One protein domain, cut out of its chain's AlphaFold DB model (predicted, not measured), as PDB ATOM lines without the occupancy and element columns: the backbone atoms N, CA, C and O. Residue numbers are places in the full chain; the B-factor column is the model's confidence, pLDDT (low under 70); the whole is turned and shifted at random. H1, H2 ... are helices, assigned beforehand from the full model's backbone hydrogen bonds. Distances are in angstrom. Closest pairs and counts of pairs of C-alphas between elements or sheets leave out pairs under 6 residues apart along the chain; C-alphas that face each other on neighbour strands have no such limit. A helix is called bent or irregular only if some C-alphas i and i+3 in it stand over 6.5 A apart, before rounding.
ATOM      1  N   ALA A  34      47.081  -4.547  28.524       59.75
ATOM      2  CA  ALA A  34      47.277  -5.901  28.014       59.75
ATOM      3  C   ALA A  34      46.319  -6.898  28.684       59.75
ATOM      4  O   ALA A  34      45.616  -7.633  27.989       59.75
ATOM      5  N   TYR A  35      46.221  -6.862  30.016       61.94
ATOM      6  CA  TYR A  35      45.349  -7.748  30.790       61.94
ATOM      7  C   TYR A  35      43.867  -7.384  30.663       61.94
ATOM      8  O   TYR A  35      43.008  -8.266  30.649       61.94
ATOM      9  N   TYR A  36      43.557  -6.099  30.479       66.56
ATOM     10  CA  TYR A  36      42.202  -5.664  30.144       66.56
ATOM     11  C   TYR A  36      41.740  -6.217  28.784       66.56
ATOM     12  O   TYR A  36      40.655  -6.792  28.678       66.56
ATOM     13  N   HIS A  37      42.582  -6.135  27.748       71.88
ATOM     14  CA  HIS A  37      42.262  -6.691  26.429       71.88
ATOM     15  C   HIS A  37      42.197  -8.224  26.428       71.88
ATOM     16  O   HIS A  37      41.354  -8.787  25.727       71.88
ATOM     17  N   SER A  38      43.034  -8.908  27.219       73.75
ATOM     18  CA  SER A  38      42.907 -10.354  27.461       73.75
ATOM     19  C   SER A  38      41.519 -10.718  27.968       73.75
ATOM     20  O   SER A  38      40.900 -11.670  27.501       73.75
ATOM     21  N   TRP A  39      41.016  -9.954  28.934       71.94
ATOM     22  CA  TRP A  39      39.732 -10.222  29.556       71.94
ATOM     23  C   TRP A  39      38.558  -9.981  28.612       71.94
ATOM     24  O   TRP A  39      37.646 -10.803  28.546       71.94
ATOM     25  N   LEU A  40      38.606  -8.905  27.823       68.69
ATOM     26  CA  LEU A  40      37.616  -8.662  26.771       68.69
ATOM     27  C   LEU A  40      37.613  -9.781  25.725       68.69
ATOM     28  O   LEU A  40      36.545 -10.226  25.305       68.69
ATOM     29  N   TYR A  41      38.794 -10.287  25.358       79.69
ATOM     30  CA  TYR A  41      38.922 -11.411  24.433       79.69
ATOM     31  C   TYR A  41      38.235 -12.670  24.964       79.69
ATOM     32  O   TYR A  41      37.452 -13.295  24.246       79.69
ATOM     33  N   LEU A  42      38.501 -13.017  26.225       72.56
ATOM     34  CA  LEU A  42      37.905 -14.174  26.891       72.56
ATOM     35  C   LEU A  42      36.391 -14.004  27.057       72.56
ATOM     36  O   LEU A  42      35.641 -14.939  26.809       72.56
ATOM     37  N   ALA A  43      35.914 -12.809  27.405       67.50
ATOM     38  CA  ALA A  43      34.483 -12.543  27.533       67.50
ATOM     39  C   ALA A  43      33.729 -12.645  26.193       67.50
ATOM     40  O   ALA A  43      32.575 -13.077  26.179       67.50
ATOM     41  N   GLU A  44      34.367 -12.255  25.083       70.69
ATOM     42  CA  GLU A  44      33.801 -12.343  23.730       70.69
ATOM     43  C   GLU A  44      33.810 -13.785  23.189       70.69
ATOM     44  O   GLU A  44      32.830 -14.215  22.583       70.69
ATOM     45  N   ASN A  45      34.893 -14.539  23.409       75.38
ATOM     46  CA  ASN A  45      35.137 -15.820  22.726       75.38
ATOM     47  C   ASN A  45      34.935 -17.052  23.620       75.38
ATOM     48  O   ASN A  45      34.708 -18.149  23.113       75.38
ATOM     49  N   GLU A  46      34.990 -16.884  24.939       72.94
ATOM     50  CA  GLU A  46      34.896 -17.955  25.933       72.94
ATOM     51  C   GLU A  46      33.892 -17.574  27.042       72.94
ATOM     52  O   GLU A  46      34.241 -17.465  28.218       72.94
ATOM     53  N   PRO A  47      32.602 -17.371  26.706       64.62
ATOM     54  CA  PRO A  47      31.606 -16.828  27.636       64.62
ATOM     55  C   PRO A  47      31.371 -17.703  28.879       64.62
ATOM     56  O   PRO A  47      30.894 -17.208  29.902       64.62
ATOM     57  N   GLU A  48      31.718 -18.991  28.820       64.50
ATOM     58  CA  GLU A  48      31.652 -19.902  29.967       64.50
ATOM     59  C   GLU A  48      32.723 -19.600  31.025       64.50
ATOM     60  O   GLU A  48      32.431 -19.746  32.213       64.50
ATOM     61  N   ILE A  49      33.890 -19.053  30.641       64.19
ATOM     62  CA  ILE A  49      34.927 -18.605  31.593       64.19
ATOM     63  C   ILE A  49      34.364 -17.573  32.559       64.19
ATOM     64  O   ILE A  49      34.705 -17.567  33.736       64.19
ATOM     65  N   ARG A  50      33.440 -16.725  32.105       60.81
ATOM     66  CA  ARG A  50      32.795 -15.739  32.972       60.81
ATOM     67  C   ARG A  50      31.958 -16.388  34.075       60.81
ATOM     68  O   ARG A  50      31.896 -15.858  35.182       60.81
ATOM     69  N   LYS A  51      31.299 -17.511  33.779       62.84
ATOM     70  CA  LYS A  51      30.477 -18.237  34.756       62.84
ATOM     71  C   LYS A  51      31.336 -19.058  35.714       62.84
ATOM     72  O   LYS A  51      30.953 -19.218  36.868       62.84
ATOM     73  N   SER A  52      32.487 -19.548  35.251       64.56
ATOM     74  CA  SER A  52      33.426 -20.343  36.045       64.56
ATOM     75  C   SER A  52      34.586 -19.540  36.644       64.56
ATOM     76  O   SER A  52      35.397 -20.126  37.348       64.56
ATOM     77  N   TRP A  53      34.662 -18.216  36.443       68.94
ATOM     78  CA  TRP A  53      35.815 -17.391  36.842       68.94
ATOM     79  C   TRP A  53      36.195 -17.551  38.321       68.94
ATOM     80  O   TRP A  53      37.366 -17.686  38.669       68.94
ATOM     81  N   GLN A  54      35.180 -17.603  39.189       62.19
ATOM     82  CA  GLN A  54      35.331 -17.768  40.638       62.19
ATOM     83  C   GLN A  54      35.793 -19.173  41.061       62.19
ATOM     84  O   GLN A  54      36.158 -19.363  42.217       62.19
ATOM     85  N   LEU A  55      35.756 -20.156  40.155       64.75
ATOM     86  CA  LEU A  55      36.202 -21.528  40.405       64.75
ATOM     87  C   LEU A  55      37.710 -21.701  40.175       64.75
ATOM     88  O   LEU A  55      38.281 -22.684  40.643       64.75
ATOM     89  N   TYR A  56      38.353 -20.763  39.472       62.19
ATOM     90  CA  TYR A  56      39.799 -20.756  39.267       62.19
ATOM     91  C   TYR A  56      40.504 -20.063  40.433       62.19
ATOM     92  O   TYR A  56      40.042 -19.034  40.928       62.19
ATOM     93  N   ASN A  57      41.646 -20.605  40.854       67.69
ATOM     94  CA  ASN A  57      42.517 -19.919  41.808       67.69
ATOM     95  C   ASN A  57      43.291 -18.768  41.129       67.69
ATOM     96  O   ASN A  57      43.291 -18.644  39.905       67.69
ATOM     97  N   SER A  58      43.949 -17.918  41.917       58.28
ATOM     98  CA  SER A  58      44.661 -16.726  41.423       58.28
ATOM     99  C   SER A  58      45.736 -17.042  40.375       58.28
ATOM    100  O   SER A  58      45.851 -16.328  39.383       58.28
ATOM    101  N   GLU A  59      46.482 -18.133  40.541       66.38
ATOM    102  CA  GLU A  59      47.509 -18.555  39.583       66.38
ATOM    103  C   GLU A  59      46.900 -19.017  38.251       66.38
ATOM    104  O   GLU A  59      47.376 -18.643  37.180       66.38
ATOM    105  N   GLN A  60      45.799 -19.765  38.303       67.31
ATOM    106  CA  GLN A  60      45.057 -20.196  37.118       67.31
ATOM    107  C   GLN A  60      44.414 -19.017  36.392       67.31
ATOM    108  O   GLN A  60      44.483 -18.936  35.169       67.31
ATOM    109  N   GLN A  61      43.821 -18.080  37.135       69.12
ATOM    110  CA  GLN A  61      43.273 -16.845  36.576       69.12
ATOM    111  C   GLN A  61      44.359 -16.047  35.849       69.12
ATOM    112  O   GLN A  61      44.128 -15.581  34.732       69.12
ATOM    113  N   PHE A  62      45.550 -15.940  36.446       67.69
ATOM    114  CA  PHE A  62      46.693 -15.268  35.836       67.69
ATOM    115  C   PHE A  62      47.134 -15.962  34.540       67.69
ATOM    116  O   PHE A  62      47.220 -15.303  33.509       67.69
ATOM    117  N   GLN A  63      47.318 -17.287  34.547       74.19
ATOM    118  CA  GLN A  63      47.718 -18.057  33.357       74.19
ATOM    119  C   GLN A  63      46.694 -17.964  32.212       74.19
ATOM    120  O   GLN A  63      47.073 -17.824  31.050       74.19
ATOM    121  N   ILE A  64      45.393 -18.005  32.527       73.69
ATOM    122  CA  ILE A  64      44.307 -17.863  31.542       73.69
ATOM    123  C   ILE A  64      44.353 -16.476  30.883       73.69
ATOM    124  O   ILE A  64      44.259 -16.349  29.661       73.69
ATOM    125  N   VAL A  65      44.531 -15.425  31.685       71.62
ATOM    126  CA  VAL A  65      44.604 -14.036  31.212       71.62
ATOM    127  C   VAL A  65      45.904 -13.760  30.446       71.62
ATOM    128  O   VAL A  65      45.882 -13.065  29.428       71.62
ATOM    129  N   GLU A  66      47.022 -14.339  30.874       76.75
ATOM    130  CA  GLU A  66      48.315 -14.237  30.198       76.75
ATOM    131  C   GLU A  66      48.281 -14.916  28.819       76.75
ATOM    132  O   GLU A  66      48.659 -14.297  27.821       76.75
ATOM    133  N   ALA A  67      47.710 -16.124  28.725       78.50
ATOM    134  CA  ALA A  67      47.528 -16.847  27.462       78.50
ATOM    135  C   ALA A  67      46.606 -16.115  26.466       78.50
ATOM    136  O   ALA A  67      46.741 -16.264  25.247       78.50
ATOM    137  N   ALA A  68      45.673 -15.302  26.969       75.94
ATOM    138  CA  ALA A  68      44.770 -14.494  26.153       75.94
ATOM    139  C   ALA A  68      45.359 -13.138  25.718       75.94
ATOM    140  O   ALA A  68      44.789 -12.500  24.830       75.94
ATOM    141  N   SER A  69      46.493 -12.702  26.279       77.56
ATOM    142  CA  SER A  69      47.041 -11.347  26.067       77.56
ATOM    143  C   SER A  69      47.390 -11.035  24.620       77.56
ATOM    144  O   SER A  69      46.987  -9.998  24.085       77.56
ATOM    145  N   GLU A  70      48.056 -11.959  23.932       80.88
ATOM    146  CA  GLU A  70      48.427 -11.764  22.535       80.88
ATOM    147  C   GLU A  70      47.185 -11.699  21.631       80.88
ATOM    148  O   GLU A  70      47.103 -10.875  20.714       80.88
ATOM    149  N   LYS A  71      46.186 -12.548  21.905       82.19
ATOM    150  CA  LYS A  71      44.943 -12.616  21.127       82.19
ATOM    151  C   LYS A  71      44.057 -11.395  21.376       82.19
ATOM    152  O   LYS A  71      43.572 -10.803  20.411       82.19
ATOM    153  N   GLY A  72      43.930 -10.960  22.630       78.19
ATOM    154  CA  GLY A  72      43.231  -9.732  23.000       78.19
ATOM    155  C   GLY A  72      43.878  -8.491  22.400       78.19
ATOM    156  O   GLY A  72      43.194  -7.684  21.772       78.19
ATOM    157  N   GLY A  73      45.208  -8.392  22.454       78.19
ATOM    158  CA  GLY A  73      45.945  -7.316  21.794       78.19
ATOM    159  C   GLY A  73      45.741  -7.290  20.272       78.19
ATOM    160  O   GLY A  73      45.581  -6.215  19.689       78.19
ATOM    161  N   LYS A  74      45.705  -8.454  19.604       86.56
ATOM    162  CA  LYS A  74      45.411  -8.549  18.158       86.56
ATOM    163  C   LYS A  74      43.976  -8.123  17.834       86.56
ATOM    164  O   LYS A  74      43.791  -7.348  16.894       86.56
ATOM    165  N   ARG A  75      42.984  -8.589  18.602       84.69
ATOM    166  CA  ARG A  75      41.566  -8.242  18.408       84.69
ATOM    167  C   ARG A  75      41.327  -6.745  18.615       84.69
ATOM    168  O   ARG A  75      40.743  -6.115  17.738       84.69
ATOM    169  N   TRP A  76      41.893  -6.145  19.662       85.44
ATOM    170  CA  TRP A  76      41.830  -4.698  19.895       85.44
ATOM    171  C   TRP A  76      42.354  -3.880  18.702       85.44
ATOM    172  O   TRP A  76      41.667  -2.980  18.218       85.44
ATOM    173  N   ARG A  77      43.527  -4.229  18.145       87.62
ATOM    174  CA  ARG A  77      44.085  -3.531  16.966       87.62
ATOM    175  C   ARG A  77      43.180  -3.634  15.739       87.62
ATOM    176  O   ARG A  77      43.133  -2.695  14.947       87.62
ATOM    177  N   GLN A  78      42.483  -4.759  15.555       89.06
ATOM    178  CA  GLN A  78      41.522  -4.922  14.460       89.06
ATOM    179  C   GLN A  78      40.327  -3.980  14.631       89.06
ATOM    180  O   GLN A  78      39.960  -3.294  13.673       89.06
ATOM    181  N   VAL A  79      39.769  -3.898  15.846       81.38
ATOM    182  CA  VAL A  79      38.648  -2.995  16.137       81.38
ATOM    183  C   VAL A  79      39.076  -1.529  16.023       81.38
ATOM    184  O   VAL A  79      38.386  -0.751  15.368       81.38
ATOM    185  N   ASP A  80      40.251  -1.142  16.535       85.00
ATOM    186  CA  ASP A  80      40.761   0.231  16.386       85.00
ATOM    187  C   ASP A  80      41.045   0.585  14.915       85.00
ATOM    188  O   ASP A  80      40.709   1.679  14.458       85.00
ATOM    189  N   ALA A  81      41.594  -0.344  14.126       85.94
ATOM    190  CA  ALA A  81      41.785  -0.136  12.691       85.94
ATOM    191  C   ALA A  81      40.445   0.056  11.961       85.94
ATOM    192  O   ALA A  81      40.346   0.901  11.064       85.94
ATOM    193  N   ARG A  82      39.401  -0.692  12.344       86.50
ATOM    194  CA  ARG A  82      38.055  -0.521  11.783       86.50
ATOM    195  C   ARG A  82      37.432   0.807  12.207       86.50
ATOM    196  O   ARG A  82      36.944   1.528  11.340       86.50
ATOM    197  N   ARG A  83      37.528   1.179  13.486       85.62
ATOM    198  CA  ARG A  83      37.097   2.485  14.005       85.62
ATOM    199  C   ARG A  83      37.756   3.633  13.244       85.62
ATOM    200  O   ARG A  83      37.056   4.528  12.784       85.62
ATOM    201  N   LYS A  84      39.077   3.591  13.043       81.81
ATOM    202  CA  LYS A  84      39.818   4.601  12.264       81.81
ATOM    203  C   LYS A  84      39.309   4.709  10.827       81.81
ATOM    204  O   LYS A  84      39.158   5.817  10.325       81.81
ATOM    205  N   LYS A  85      38.997   3.579  10.179       83.56
ATOM    206  CA  LYS A  85      38.376   3.576   8.843       83.56
ATOM    207  C   LYS A  85      36.990   4.224   8.848       83.56
ATOM    208  O   LYS A  85      36.686   4.939   7.905       83.56
ATOM    209  N   ILE A  86      36.174   3.991   9.880       77.69
ATOM    210  CA  ILE A  86      34.841   4.601  10.016       77.69
ATOM    211  C   ILE A  86      34.950   6.108  10.283       77.69
ATOM    212  O   ILE A  86      34.262   6.886   9.635       77.69
ATOM    213  N   ALA A  87      35.847   6.538  11.173       72.81
ATOM    214  CA  ALA A  87      36.092   7.958  11.442       72.81
ATOM    215  C   ALA A  87      36.571   8.705  10.181       72.81
ATOM    216  O   ALA A  87      36.065   9.779   9.858       72.81
ATOM    217  N   ALA A  88      37.459   8.082   9.397       73.31
ATOM    218  CA  ALA A  88      37.948   8.637   8.135       73.31
ATOM    219  C   ALA A  88      36.838   8.875   7.094       73.31
ATOM    220  O   ALA A  88      37.002   9.737   6.232       73.31
ATOM    221  N   LEU A  89      35.695   8.177   7.188       75.31
ATOM    222  CA  LEU A  89      34.538   8.443   6.327       75.31
ATOM    223  C   LEU A  89      33.992   9.858   6.515       75.31
ATOM    224  O   LEU A  89      33.359  10.361   5.603       75.31
ATOM    225  N   CYS A  90      34.232  10.506   7.656       66.38
ATOM    226  CA  CYS A  90      33.784  11.869   7.946       66.38
ATOM    227  C   CYS A  90      34.861  12.947   7.781       66.38
ATOM    228  O   CYS A  90      34.720  14.046   8.313       66.38
TER     229      CYS A  90
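What this domain is: This is residues 34 to 90 of the 680 residues of an uncharacterized protein of Elusimicrobia bacterium RIFCSPLOWO2_12_FULL_59_9 (UniProt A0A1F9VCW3). One long bent helix, H3, makes the length of the domain, and the short helix H1 packs on it at about right angles around its bend. H2 folds back on the same side as H1, leaving a loose, open frame with H1 and the first arm H3a, while residues 77 to 90 stick out as a free arm. The printed part has 57 residues with three named helices in the order H1, H2, H3, and no named strand; the class is all helix. It is loose, with a radius of gyration of the C-alphas of 13.9 A, and spans 47 by 18 by 12 A, a rod by outline.

How they stand to each other: H3, residues 58 to 88, was assigned as one helix by its hydrogen bonds but is bent: C-alphas 67 and 70 are 7.1 A apart. Its arms H3a, residues 58 to 67, and H3b, residues 70 to 88, stand at a steep tilt of 53 degrees. H1, residues 34 to 45, touches H3b, of which residues 70 to 76 alone take part; the closest C-alphas, of Ser 38 and Gly 72, are 4.5 A apart, and the lines are about perpendicular at 86 degrees. H1 also touches H3a, closest at the C-alphas of Ser 38 and Val 65, 5.5 A, about perpendicular at 83 degrees. H2, residues 47 to 55, and H1 only just touch, with 3 pairs of C-alphas within 8 A, and only at the corner by their link; H1 takes part with residues 42 to 43 alone, and the closest C-alphas are those of Ala 43 and Arg 50, 6.5 A. H2 and H3a are close but not clearly touching, at a shallow tilt of 27 degrees, opposite ways; their closest C-alphas, of Trp 53 and Gln 61, are 7.5 A apart. H2 and H3b are apart. Every O i to N i+4 pair is within hydrogen-bond range in H1, H3a and H3b; in H2 2 of 5 are, beside 4 of 6 O i to N i+3 pairs.

Where its parts are: H3b measures 27.1 A from C-alpha 70 to C-alpha 88, the latter at (37.948, 8.637, 8.135), and H3a 14.3 A. H1 begins with C-alpha 34 at (47.277, -5.901, 28.014) and measures 16.5 A. H2 measures 14.4 A and is irregular, with C-alphas 51 and 54 7.6 A apart.

The domain as a whole: The C-alphas farthest apart, of Asn 57 and Cys 90, are 47.3 A apart. Both links are tight, and the printed part has no cut. Mean pLDDT of the printed part is 73.4; 22 residues are under 70, among them 47 to 62.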